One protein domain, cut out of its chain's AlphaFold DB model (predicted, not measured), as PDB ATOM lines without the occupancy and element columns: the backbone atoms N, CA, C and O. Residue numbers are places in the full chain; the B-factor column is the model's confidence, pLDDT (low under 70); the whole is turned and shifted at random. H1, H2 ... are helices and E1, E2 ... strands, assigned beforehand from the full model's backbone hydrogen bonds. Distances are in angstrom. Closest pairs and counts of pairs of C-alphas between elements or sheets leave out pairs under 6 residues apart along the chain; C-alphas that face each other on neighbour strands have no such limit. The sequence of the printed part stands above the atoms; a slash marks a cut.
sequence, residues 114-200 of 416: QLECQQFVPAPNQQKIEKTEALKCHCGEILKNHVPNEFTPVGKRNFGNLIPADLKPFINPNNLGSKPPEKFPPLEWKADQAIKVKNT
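AT A GLANCE: This is residues 114 to 200 of the 416 residues of an uncharacterized protein of Mytilus galloprovincialis (UniProt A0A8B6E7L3). This domain has little regular structure: a long winding stretch, residues 118 to 190, loops out and folds back to a small two-stranded ribbon, E1 and E2, at one end, with the short helix H1 just before E2. The 87 printed residues hold E1, H1, E2 in that order, an antiparallel sheet E1 - E2, and the class is mixed, with only 13 residues in named elements. It is compact, radius of gyration of the C-alphas 12.7 A, spanning 37 by 30 by 21 A.

HOW THE PARTS SIT: Look first at E1, residues 114 to 117, and E2, residues 195 to 199, antiparallel neighbours at 144 degrees; N 114 and O 198 are within hydrogen-bond range at 2.8 A, N 196 and O 116 at 2.9 A. H1, residues 191 to 194, joins E2 by a tight link; its closest C-alpha pair with E1 is Cys 117 and Ala 194, 5.4 A. H1 is too short for an O i to N i+4 pair, and its 1 O i to N i+3 pair is not within range.

IN THESE COORDINATES: Find C-alpha 114 at (-29.322, 52.700, -33.873), where E1 begins its 10.5 A. H1 covers 5.2 A; E2 runs 13.4 A to C-alpha 199 at (-27.233, 53.092, -39.388).

THE WHOLE: The C-alphas farthest apart, Glu 182 and Asn 199, are 37.1 A apart. The printed part has no cut; E1 to H1 is a long link of 73 residues. Look for pLDDT under 70 at residues 148 to 160.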
ATOM      1  N   GLN A 114     -28.097  52.726 -34.674       93.62
ATOM      2  CA  GLN A 114     -29.322  52.700 -33.873       93.62
ATOM      3  C   GLN A 114     -29.874  51.269 -33.812       93.62
ATOM      4  O   GLN A 114     -29.509  50.429 -34.637       93.62
ATOM      5  N   LEU A 115     -30.749  50.984 -32.850       94.44
ATOM      6  CA  LEU A 115     -31.357  49.667 -32.653       94.44
ATOM      7  C   LEU A 115     -32.849  49.726 -32.986       94.44
ATOM      8  O   LEU A 115     -33.540  50.618 -32.502       94.44
ATOM      9  N   GLU A 116     -33.373  48.783 -33.770       91.88
ATOM     10  CA  GLU A 116     -34.816  48.663 -34.043       91.88
ATOM     11  C   GLU A 116     -35.311  47.222 -33.884       91.88
ATOM     12  O   GLU A 116     -34.649  46.275 -34.306       91.88
ATOM     13  N   CYS A 117     -36.504  47.056 -33.306       92.50
ATOM     14  CA  CYS A 117     -37.137  45.750 -33.133       92.50
ATOM     15  C   CYS A 117     -37.875  45.341 -34.418       92.50
ATOM     16  O   CYS A 117     -38.968  45.837 -34.700       92.50
ATOM     17  N   GLN A 118     -37.264  44.443 -35.190       89.25
ATOM     18  CA  GLN A 118     -37.718  43.971 -36.504       89.25
ATOM     19  C   GLN A 118     -38.645  42.742 -36.444       89.25
ATOM     20  O   GLN A 118     -39.175  42.323 -37.468       89.25
ATOM     21  N   GLN A 119     -38.879  42.201 -35.247       90.81
ATOM     22  CA  GLN A 119     -39.840  41.131 -34.977       90.81
ATOM     23  C   GLN A 119     -40.875  41.614 -33.950       90.81
ATOM     24  O   GLN A 119     -40.513  42.201 -32.925       90.81
ATOM     25  N   PHE A 120     -42.159  41.367 -34.215       92.50
ATOM     26  CA  PHE A 120     -43.260  41.652 -33.296       92.50
ATOM     27  C   PHE A 120     -43.761  40.369 -32.627       92.50
ATOM     28  O   PHE A 120     -44.257  39.472 -33.303       92.50
ATOM     29  N   VAL A 121     -43.687  40.309 -31.298       93.50
ATOM     30  CA  VAL A 121     -44.309  39.257 -30.478       93.50
ATOM     31  C   VAL A 121     -45.058  39.949 -29.335       93.50
ATOM     32  O   VAL A 121     -44.414  40.714 -28.609       93.50
ATOM     33  N   PRO A 122     -46.382  39.749 -29.166       93.31
ATOM     34  CA  PRO A 122     -47.145  40.357 -28.079       93.31
ATOM     35  C   PRO A 122     -46.548  40.025 -26.708       93.31
ATOM     36  O   PRO A 122     -46.403  38.858 -26.366       93.31
ATOM     37  N   ALA A 123     -46.251  41.043 -25.900       92.00
ATOM     38  CA  ALA A 123     -45.896  40.833 -24.496       92.00
ATOM     39  C   ALA A 123     -47.089  40.230 -23.710       92.00
ATOM     40  O   ALA A 123     -48.244  40.492 -24.067       92.00
ATOM     41  N   PRO A 124     -46.863  39.466 -22.627       88.19
ATOM     42  CA  PRO A 124     -47.947  38.855 -21.856       88.19
ATOM     43  C   PRO A 124     -48.881  39.877 -21.175       88.19
ATOM     44  O   PRO A 124     -48.549  41.051 -21.002       88.19
ATOM     45  N   ASN A 125     -50.048  39.394 -20.729       85.44
ATOM     46  CA  ASN A 125     -50.998  40.094 -19.847       85.44
ATOM     47  C   ASN A 125     -51.623  41.389 -20.419       85.44
ATOM     48  O   ASN A 125     -51.850  42.362 -19.701       85.44
ATOM     49  N   GLN A 126     -51.959  41.396 -21.715       86.69
ATOM     50  CA  GLN A 126     -52.517  42.560 -22.432       86.69
ATOM     51  C   GLN A 126     -54.049  42.546 -22.630       86.69
ATOM     52  O   GLN A 126     -54.574  43.240 -23.495       86.69
ATOM     53  N   GLN A 127     -54.785  41.814 -21.789       79.38
ATOM     54  CA  GLN A 127     -56.245  41.609 -21.881       79.38
ATOM     55  C   GLN A 127     -57.092  42.901 -21.901       79.38
ATOM     56  O   GLN A 127     -58.222  42.886 -22.377       79.38
ATOM     57  N   LYS A 128     -56.556  44.025 -21.402       86.19
ATOM     58  CA  LYS A 128     -57.228  45.342 -21.375       86.19
ATOM     59  C   LYS A 128     -57.101  46.144 -22.683       86.19
ATOM     60  O   LYS A 128     -57.365  47.342 -22.682       86.19
ATOM     61  N   ILE A 129     -56.622  45.536 -23.769       88.81
ATOM     62  CA  ILE A 129     -56.427  46.209 -25.058       88.81
ATOM     63  C   ILE A 129     -57.585  45.880 -26.000       88.81
ATOM     64  O   ILE A 129     -57.809  44.727 -26.345       88.81
ATOM     65  N   GLU A 130     -58.297  46.915 -26.440       91.44
ATOM     66  CA  GLU A 130     -59.498  46.808 -27.285       91.44
ATOM     67  C   GLU A 130     -59.199  46.676 -28.786       91.44
ATOM     68  O   GLU A 130     -60.101  46.363 -29.558       91.44
ATOM     69  N   LYS A 131     -57.959  46.951 -29.216       92.88
ATOM     70  CA  LYS A 131     -57.558  46.977 -30.632       92.88
ATOM     71  C   LYS A 131     -56.214  46.298 -30.852       92.88
ATOM     72  O   LYS A 131     -55.225  46.684 -30.229       92.88
ATOM     73  N   THR A 132     -56.149  45.358 -31.787       90.62
ATOM     74  CA  THR A 132     -54.922  44.643 -32.176       90.62
ATOM     75  C   THR A 132     -53.767  45.600 -32.524       90.62
ATOM     76  O   THR A 132     -52.634  45.377 -32.103       90.62
ATOM     77  N   GLU A 133     -54.037  46.734 -33.188       90.25
ATOM     78  CA  GLU A 133     -53.033  47.771 -33.501       90.25
ATOM     79  C   GLU A 133     -52.370  48.437 -32.277       90.25
ATOM     80  O   GLU A 133     -51.313  49.064 -32.413       90.25
ATOM     81  N   ALA A 134     -52.976  48.310 -31.093       92.56
ATOM     82  CA  ALA A 134     -52.505  48.882 -29.834       92.56
ATOM     83  C   ALA A 134     -51.736  47.881 -28.944       92.56
ATOM     84  O   ALA A 134     -51.211  48.290 -27.905       92.56
ATOM     85  N   LEU A 135     -51.619  46.608 -29.351       93.31
ATOM     86  CA  LEU A 135     -50.780  45.608 -28.680       93.31
ATOM     87  C   LEU A 135     -49.319  46.071 -28.590       93.31
ATOM     88  O   LEU A 135     -48.774  46.642 -29.536       93.31
ATOM     89  N   LYS A 136     -48.661  45.768 -27.472       93.75
ATOM     90  CA  LYS A 136     -47.231  46.006 -27.247       93.75
ATOM     91  C   LYS A 136     -46.404  44.762 -27.558       93.75
ATOM     92  O   LYS A 136     -46.775  43.662 -27.151       93.75
ATOM     93  N   CYS A 137     -45.258  44.942 -28.197       94.38
ATOM     94  CA  CYS A 137     -44.228  43.918 -28.316       94.38
ATOM     95  C   CYS A 137     -43.476  43.736 -26.983       94.38
ATOM     96  O   CYS A 137     -43.473  44.638 -26.143       94.38
ATOM     97  N   HIS A 138     -42.766  42.619 -26.808       94.50
ATOM     98  CA  HIS A 138     -41.802  42.412 -25.715       94.50
ATOM     99  C   HIS A 138     -40.723  43.512 -25.602       94.50
ATOM    100  O   HIS A 138     -40.272  43.810 -24.498       94.50
ATOM    101  N   CYS A 139     -40.353  44.188 -26.699       94.00
ATOM    102  CA  CYS A 139     -39.466  45.364 -26.647       94.00
ATOM    103  C   CYS A 139     -40.129  46.619 -26.034       94.00
ATOM    104  O   CYS A 139     -39.468  47.638 -25.845       94.00
ATOM    105  N   GLY A 140     -41.434  46.566 -25.748       93.38
ATOM    106  CA  GLY A 140     -42.247  47.645 -25.187       93.38
ATOM    107  C   GLY A 140     -42.923  48.557 -26.218       93.38
ATOM    108  O   GLY A 140     -43.744  49.392 -25.829       93.38
ATOM    109  N   GLU A 141     -42.618  48.423 -27.513       93.00
ATOM    110  CA  GLU A 141     -43.207  49.244 -28.586       93.00
ATOM    111  C   GLU A 141     -44.625  48.802 -28.947       93.00
ATOM    112  O   GLU A 141     -44.954  47.626 -28.853       93.00
ATOM    113  N   ILE A 142     -45.465  49.734 -29.395       91.50
ATOM    114  CA  ILE A 142     -46.826  49.431 -29.866       91.50
ATOM    115  C   ILE A 142     -46.768  48.944 -31.324       91.50
ATOM    116  O   ILE A 142     -46.029  49.527 -32.114       91.50
ATOM    117  N   LEU A 143     -47.563  47.940 -31.718       90.56
ATOM    118  CA  LEU A 143     -47.586  47.363 -33.076       90.56
ATOM    119  C   LEU A 143     -47.608  48.438 -34.173       90.56
ATOM    120  O   LEU A 143     -46.732  48.463 -35.037       90.56
ATOM    121  N   LYS A 144     -48.539  49.397 -34.096       87.06
ATOM    122  CA  LYS A 144     -48.644  50.498 -35.071       87.06
ATOM    123  C   LYS A 144     -47.488  51.507 -35.066       87.06
ATOM    124  O   LYS A 144     -47.428  52.354 -35.955       87.06
ATOM    125  N   ASN A 145     -46.579  51.439 -34.095       86.75
ATOM    126  CA  ASN A 145     -45.387  52.286 -33.994       86.75
ATOM    127  C   ASN A 145     -44.095  51.580 -34.433       86.75
ATOM    128  O   ASN A 145     -43.082  52.262 -34.581       86.75
ATOM    129  N   HIS A 146     -44.097  50.255 -34.632       87.31
ATOM    130  CA  HIS A 146     -42.904  49.547 -35.099       87.31
ATOM    131  C   HIS A 146     -42.428  50.079 -36.458       87.31
ATOM    132  O   HIS A 146     -43.223  50.370 -37.357       87.31
ATOM    133  N   VAL A 147     -41.106  50.158 -36.612       75.88
ATOM    134  CA  VAL A 147     -40.458  50.450 -37.892       75.88
ATOM    135  C   VAL A 147     -40.418  49.148 -38.703       75.88
ATOM    136  O   VAL A 147     -39.830  48.177 -38.221       75.88
ATOM    137  N   PRO A 148     -41.033  49.081 -39.900       67.31
ATOM    138  CA  PRO A 148     -40.997  47.876 -40.723       67.31
ATOM    139  C   PRO A 148     -39.583  47.608 -41.259       67.31
ATOM    140  O   PRO A 148     -38.698  48.471 -41.229       67.31
ATOM    141  N   ASN A 149     -39.367  46.398 -41.773       59.47
ATOM    142  CA  ASN A 149     -38.080  46.016 -42.359       59.47
ATOM    143  C   ASN A 149     -37.797  46.812 -43.639       59.47
ATOM    144  O   ASN A 149     -36.681  47.292 -43.824       59.47
ATOM    145  N   GLU A 150     -38.842  47.005 -44.443       57.41
ATOM    146  CA  GLU A 150     -38.841  47.688 -45.732       57.41
ATOM    147  C   GLU A 150     -40.017  48.672 -45.791       57.41
ATOM    148  O   GLU A 150     -41.093  48.419 -45.237       57.41
ATOM    149  N   PHE A 151     -39.833  49.782 -46.500       54.91
ATOM    150  CA  PHE A 151     -40.924  50.671 -46.890       54.91
ATOM    151  C   PHE A 151     -41.326  50.332 -48.326       54.91
ATOM    152  O   PHE A 151     -40.468  50.273 -49.203       54.91
ATOM    153  N   THR A 152     -42.619  50.118 -48.584       48.84
ATOM    154  CA  THR A 152     -43.084  49.958 -49.972       48.84
ATOM    155  C   THR A 152     -42.944  51.290 -50.727       48.84
ATOM    156  O   THR A 152     -43.063  52.345 -50.095       48.84
ATOM    157  N   PRO A 153     -42.767  51.290 -52.065       47.69
ATOM    158  CA  PRO A 153     -42.649  52.523 -52.855       47.69
ATOM    159  C   PRO A 153     -43.827  53.500 -52.691       47.69
ATOM    160  O   PRO A 153     -43.671  54.700 -52.885       47.69
ATOM    161  N   VAL A 154     -45.000  52.999 -52.285       47.97
ATOM    162  CA  VAL A 154     -46.236  53.776 -52.067       47.97
ATOM    163  C   VAL A 154     -46.377  54.250 -50.603       47.97
ATOM    164  O   VAL A 154     -47.465  54.608 -50.157       47.97
ATOM    165  N   GLY A 155     -45.314  54.177 -49.794       49.03
ATOM    166  CA  GLY A 155     -45.294  54.619 -48.391       49.03
ATOM    167  C   GLY A 155     -46.151  53.789 -47.417       49.03
ATOM    168  O   GLY A 155     -46.127  54.033 -46.207       49.03
ATOM    169  N   LYS A 156     -46.892  52.784 -47.902       52.50
ATOM    170  CA  LYS A 156     -47.681  51.865 -47.071       52.50
ATOM    171  C   LYS A 156     -46.744  50.951 -46.277       52.50
ATOM    172  O   LYS A 156     -45.826  50.346 -46.836       52.50
ATOM    173  N   ARG A 157     -46.980  50.842 -44.965       57.12
ATOM    174  CA  ARG A 157     -46.177  50.011 -44.053       57.12
ATOM    175  C   ARG A 157     -46.521  48.537 -44.254       57.12
ATOM    176  O   ARG A 157     -47.647  48.133 -43.974       57.12
ATOM    177  N   ASN A 158     -45.556  47.733 -44.698       62.12
ATOM    178  CA  ASN A 158     -45.735  46.286 -44.770       62.12
ATOM    179  C   ASN A 158     -45.485  45.652 -43.388       62.12
ATOM    180  O   ASN A 158     -44.347  45.368 -43.015       62.12
ATOM    181  N   PHE A 159     -46.557  45.412 -42.629       65.50
ATOM    182  CA  PHE A 159     -46.488  44.685 -41.354       65.50
ATOM    183  C   PHE A 159     -46.220  43.174 -41.529       65.50
ATOM    184  O   PHE A 159     -45.790  42.518 -40.583       65.50
ATOM    185  N   GLY A 160     -46.416  42.614 -42.731       64.12
ATOM    186  CA  GLY A 160     -46.263  41.181 -43.012       64.12
ATOM    187  C   GLY A 160     -44.834  40.643 -42.865       64.12
ATOM    188  O   GLY A 160     -44.667  39.436 -42.678       64.12
ATOM    189  N   ASN A 161     -43.830  41.527 -42.883       74.19
ATOM    190  CA  ASN A 161     -42.413  41.191 -42.680       74.19
ATOM    191  C   ASN A 161     -41.955  41.430 -41.220       74.19
ATOM    192  O   ASN A 161     -40.821  41.114 -40.876       74.19
ATOM    193  N   LEU A 162     -42.828  41.989 -40.370       85.25
ATOM    194  CA  LEU A 162     -42.591  42.244 -38.940       85.25
ATOM    195  C   LEU A 162     -43.207  41.148 -38.048       85.25
ATOM    196  O   LEU A 162     -42.697  40.851 -36.968       85.25
ATOM    197  N   ILE A 163     -44.334  40.578 -38.480       89.38
ATOM    198  CA  ILE A 163     -45.131  39.608 -37.721       89.38
ATOM    199  C   ILE A 163     -44.686  38.176 -38.101       89.38
ATOM    200  O   ILE A 163     -44.781  37.826 -39.282       89.38
ATOM    201  N   PRO A 164     -44.222  37.345 -37.143       90.25
ATOM    202  CA  PRO A 164     -43.929  35.920 -37.340       90.25
ATOM    203  C   PRO A 164     -45.099  35.146 -37.953       90.25
ATOM    204  O   PRO A 164     -46.254  35.498 -37.724       90.25
ATOM    205  N   ALA A 165     -44.810  34.088 -38.718       89.44
ATOM    206  CA  ALA A 165     -45.820  33.339 -39.476       89.44
ATOM    207  C   ALA A 165     -46.985  32.854 -38.596       89.44
ATOM    208  O   ALA A 165     -48.146  33.075 -38.934       89.44
ATOM    209  N   ASP A 166     -46.661  32.322 -37.421       90.56
ATOM    210  CA  ASP A 166     -47.566  31.766 -36.406       90.56
ATOM    211  C   ASP A 166     -48.544  32.807 -35.838       90.56
ATOM    212  O   ASP A 166     -49.626  32.476 -35.354       90.56
ATOM    213  N   LEU A 167     -48.178  34.091 -35.915       91.31
ATOM    214  CA  LEU A 167     -48.986  35.213 -35.444       91.31
ATOM    215  C   LEU A 167     -49.824  35.864 -36.556       91.31
ATOM    216  O   LEU A 167     -50.748  36.607 -36.234       91.31
ATOM    217  N   LYS A 168     -49.580  35.575 -37.843       90.06
ATOM    218  CA  LYS A 168     -50.336  36.162 -38.973       90.06
ATOM    219  C   LYS A 168     -51.840  35.822 -38.991       90.06
ATOM    220  O   LYS A 168     -52.619  36.716 -39.331       90.06
ATOM    221  N   PRO A 169     -52.302  34.618 -38.586       90.44
ATOM    222  CA  PRO A 169     -53.736  34.350 -38.433       90.44
ATOM    223  C   PRO A 169     -54.402  35.284 -37.410       90.44
ATOM    224  O   PRO A 169     -55.535  35.717 -37.598       90.44
ATOM    225  N   PHE A 170     -53.668  35.642 -36.353       89.38
ATOM    226  CA  PHE A 170     -54.161  36.428 -35.224       89.38
ATOM    227  C   PHE A 170     -53.914  37.936 -35.364       89.38
ATOM    228  O   PHE A 170     -54.616  38.725 -34.737       89.38
ATOM    229  N   ILE A 171     -52.936  38.352 -36.175       89.94
ATOM    230  CA  ILE A 171     -52.520  39.746 -36.369       89.94
ATOM    231  C   ILE A 171     -52.277  39.985 -37.863       89.94
ATOM    232  O   ILE A 171     -51.251  39.591 -38.418       89.94
ATOM    233  N   ASN A 172     -53.216  40.660 -38.521       87.38
ATOM    234  CA  ASN A 172     -53.164  40.966 -39.951       87.38
ATOM    235  C   ASN A 172     -53.855  42.314 -40.248       87.38
ATOM    236  O   ASN A 172     -54.574  42.830 -39.393       87.38
ATOM    237  N   PRO A 173     -53.665  42.915 -41.442       85.25
ATOM    238  CA  PRO A 173     -54.228  44.229 -41.767       85.25
ATOM    239  C   PRO A 173     -55.747  44.352 -41.575       85.25
ATOM    240  O   PRO A 173     -56.224  45.440 -41.259       85.25
ATOM    241  N   ASN A 174     -56.490  43.250 -41.716       86.88
ATOM    242  CA  ASN A 174     -57.951  43.243 -41.665       86.88
ATOM    243  C   ASN A 174     -58.490  43.273 -40.223       86.88
ATOM    244  O   ASN A 174     -59.588  43.776 -40.002       86.88
ATOM    245  N   ASN A 175     -57.728  42.775 -39.238       88.44
ATOM    246  CA  ASN A 175     -58.153  42.692 -37.833       88.44
ATOM    247  C   ASN A 175     -57.455  43.693 -36.888       88.44
ATOM    248  O   ASN A 175     -57.655  43.647 -35.671       88.44
ATOM    249  N   LEU A 176     -56.677  44.640 -37.433       88.62
ATOM    250  CA  LEU A 176     -55.977  45.681 -36.665       88.62
ATOM    251  C   LEU A 176     -56.911  46.503 -35.758       88.62
ATOM    252  O   LEU A 176     -56.525  46.859 -34.644       88.62
ATOM    253  N   GLY A 177     -58.126  46.801 -36.225       90.12
ATOM    254  CA  GLY A 177     -59.129  47.569 -35.480       90.12
ATOM    255  C   GLY A 177     -59.987  46.757 -34.502       90.12
ATOM    256  O   GLY A 177     -60.735  47.361 -33.738       90.12
ATOM    257  N   SER A 178     -59.892  45.424 -34.528       92.69
ATOM    258  CA  SER A 178     -60.702  44.488 -33.733       92.69
ATOM    259  C   SER A 178     -60.070  44.199 -32.365       92.69
ATOM    260  O   SER A 178     -58.862  44.379 -32.197       92.69
ATOM    261  N   LYS A 179     -60.857  43.681 -31.406       92.19
ATOM    262  CA  LYS A 179     -60.318  43.155 -30.137       92.19
ATOM    263  C   LYS A 179     -59.340  42.003 -30.442       92.19
ATOM    264  O   LYS A 179     -59.716  41.094 -31.185       92.19
ATOM    265  N   PRO A 180     -58.112  42.014 -29.892       91.25
ATOM    266  CA  PRO A 180     -57.168  40.918 -30.062       91.25
ATOM    267  C   PRO A 180     -57.645  39.642 -29.337       91.25
ATOM    268  O   PRO A 180     -58.386  39.739 -28.352       91.25
ATOM    269  N   PRO A 181     -57.195  38.450 -29.771       88.38
ATOM    270  CA  PRO A 181     -57.422  37.197 -29.052       88.38
ATOM    271  C   PRO A 181     -56.933  37.248 -27.600       88.38
ATOM    272  O   PRO A 181     -55.920  37.873 -27.287       88.38
ATOM    273  N   GLU A 182     -57.621  36.535 -26.706       84.38
ATOM    274  CA  GLU A 182     -57.266  36.500 -25.277       84.38
ATOM    275  C   GLU A 182     -55.993  35.694 -24.989       84.38
ATOM    276  O   GLU A 182     -55.347  35.886 -23.957       84.38
ATOM    277  N   LYS A 183     -55.626  34.802 -25.917       85.31
ATOM    278  CA  LYS A 183     -54.396  34.012 -25.922       85.31
ATOM    279  C   LYS A 183     -53.819  34.007 -27.338       85.31
ATOM    280  O   LYS A 183     -54.554  33.818 -28.304       85.31
ATOM    281  N   PHE A 184     -52.508  34.186 -27.435       88.69
ATOM    282  CA  PHE A 184     -51.719  33.953 -28.647       88.69
ATOM    283  C   PHE A 184     -50.992  32.603 -28.517       88.69
ATOM    284  O   PHE A 184     -50.823  32.131 -27.388       88.69
ATOM    285  N   PRO A 185     -50.553  31.971 -29.623       87.88
ATOM    286  CA  PRO A 185     -49.667  30.812 -29.541       87.88
ATOM    287  C   PRO A 185     -48.386  31.166 -28.758       87.88
ATOM    288  O   PRO A 185     -47.907  32.301 -28.859       87.88
ATOM    289  N   PRO A 186     -47.828  30.229 -27.968       85.25
ATOM    290  CA  PRO A 186     -46.605  30.469 -27.214       85.25
ATOM    291  C   PRO A 186     -45.428  30.620 -28.183       85.25
ATOM    292  O   PRO A 186     -45.000  29.654 -28.807       85.25
ATOM    293  N   LEU A 187     -44.910  31.843 -28.308       89.38
ATOM    294  CA  LEU A 187     -43.791  32.167 -29.186       89.38
ATOM    295  C   LEU A 187     -42.688  32.859 -28.388       89.38
ATOM    296  O   LEU A 187     -42.930  33.846 -27.692       89.38
ATOM    297  N   GLU A 188     -41.469  32.340 -28.490       88.94
ATOM    298  CA  GLU A 188     -40.322  32.866 -27.758       88.94
ATOM    299  C   GLU A 188     -39.820  34.177 -28.393       88.94
ATOM    300  O   GLU A 188     -39.620  34.265 -29.606       88.94
ATOM    301  N   TRP A 189     -39.595  35.209 -27.575       93.44
ATOM    302  CA  TRP A 189     -38.992  36.471 -28.012       93.44
ATOM    303  C   TRP A 189     -37.588  36.611 -27.427       93.44
ATOM    304  O   TRP A 189     -37.426  36.666 -26.207       93.44
ATOM    305  N   LYS A 190     -36.576  36.716 -28.296       93.94
ATOM    306  CA  LYS A 190     -35.170  36.918 -27.912       93.94
ATOM    307  C   LYS A 190     -34.668  38.258 -28.429       93.94
ATOM    308  O   LYS A 190     -34.944  38.635 -29.568       93.94
ATOM    309  N   ALA A 191     -33.953  39.001 -27.587       92.69
ATOM    310  CA  ALA A 191     -33.572  40.383 -27.879       92.69
ATOM    311  C   ALA A 191     -32.539  40.492 -29.017       92.69
ATOM    312  O   ALA A 191     -32.654  41.375 -29.858       92.69
ATOM    313  N   ASP A 192     -31.579  39.573 -29.082       92.06
ATOM    314  CA  ASP A 192     -30.590  39.411 -30.158       92.06
ATOM    315  C   ASP A 192     -31.233  39.050 -31.512       92.06
ATOM    316  O   ASP A 192     -30.815  39.521 -32.577       92.06
ATOM    317  N   GLN A 193     -32.292  38.238 -31.483       91.38
ATOM    318  CA  GLN A 193     -33.028  37.836 -32.678       91.38
ATOM    319  C   GLN A 193     -33.954  38.955 -33.165       91.38
ATOM    320  O   GLN A 193     -33.937  39.278 -34.351       91.38
ATOM    321  N   ALA A 194     -34.690  39.601 -32.259       91.88
ATOM    322  CA  ALA A 194     -35.696  40.598 -32.603       91.88
ATOM    323  C   ALA A 194     -35.146  42.020 -32.814       91.88
ATOM    324  O   ALA A 194     -35.676  42.752 -33.651       91.88
ATOM    325  N   ILE A 195     -34.120  42.442 -32.065       94.00
ATOM    326  CA  ILE A 195     -33.556  43.799 -32.127       94.00
ATOM    327  C   ILE A 195     -32.318  43.790 -33.024       94.00
ATOM    328  O   ILE A 195     -31.334  43.110 -32.745       94.00
ATOM    329  N   LYS A 196     -32.348  44.575 -34.104       92.81
ATOM    330  CA  LYS A 196     -31.263  44.654 -35.089       92.81
ATOM    331  C   LYS A 196     -30.618  46.033 -35.133       92.81
ATOM    332  O   LYS A 196     -31.269  47.059 -34.928       92.81
ATOM    333  N   VAL A 197     -29.321  46.033 -35.427       93.19
ATOM    334  CA  VAL A 197     -28.501  47.233 -35.617       93.19
ATOM    335  C   VAL A 197     -28.748  47.800 -37.017       93.19
ATOM    336  O   VAL A 197     -28.707  47.067 -38.002       93.19
ATOM    337  N   LYS A 198     -28.979  49.111 -37.117       90.06
ATOM    338  CA  LYS A 198     -29.067  49.871 -38.378       90.06
ATOM    339  C   LYS A 198     -28.191  51.126 -38.287       90.06
ATOM    340  O   LYS A 198     -27.853  51.559 -37.190       90.06
ATOM    341  N   ASN A 199     -27.835  51.748 -39.412       89.38
ATOM    342  CA  ASN A 199     -27.233  53.092 -39.388       89.38
ATOM    343  C   ASN A 199     -28.220  54.099 -38.765       89.38
ATOM    344  O   ASN A 199     -29.432  53.942 -38.931       89.38
ATOM    345  N   THR A 200     -27.731  55.113 -38.041       89.88
ATOM    346  CA  THR A 200     -28.630  56.091 -37.401       89.88
ATOM    347  C   THR A 200     -29.369  56.953 -38.434       89.88
ATOM    348  O   THR A 200     -28.773  57.459 -39.388       89.88
TER     349      THR A 200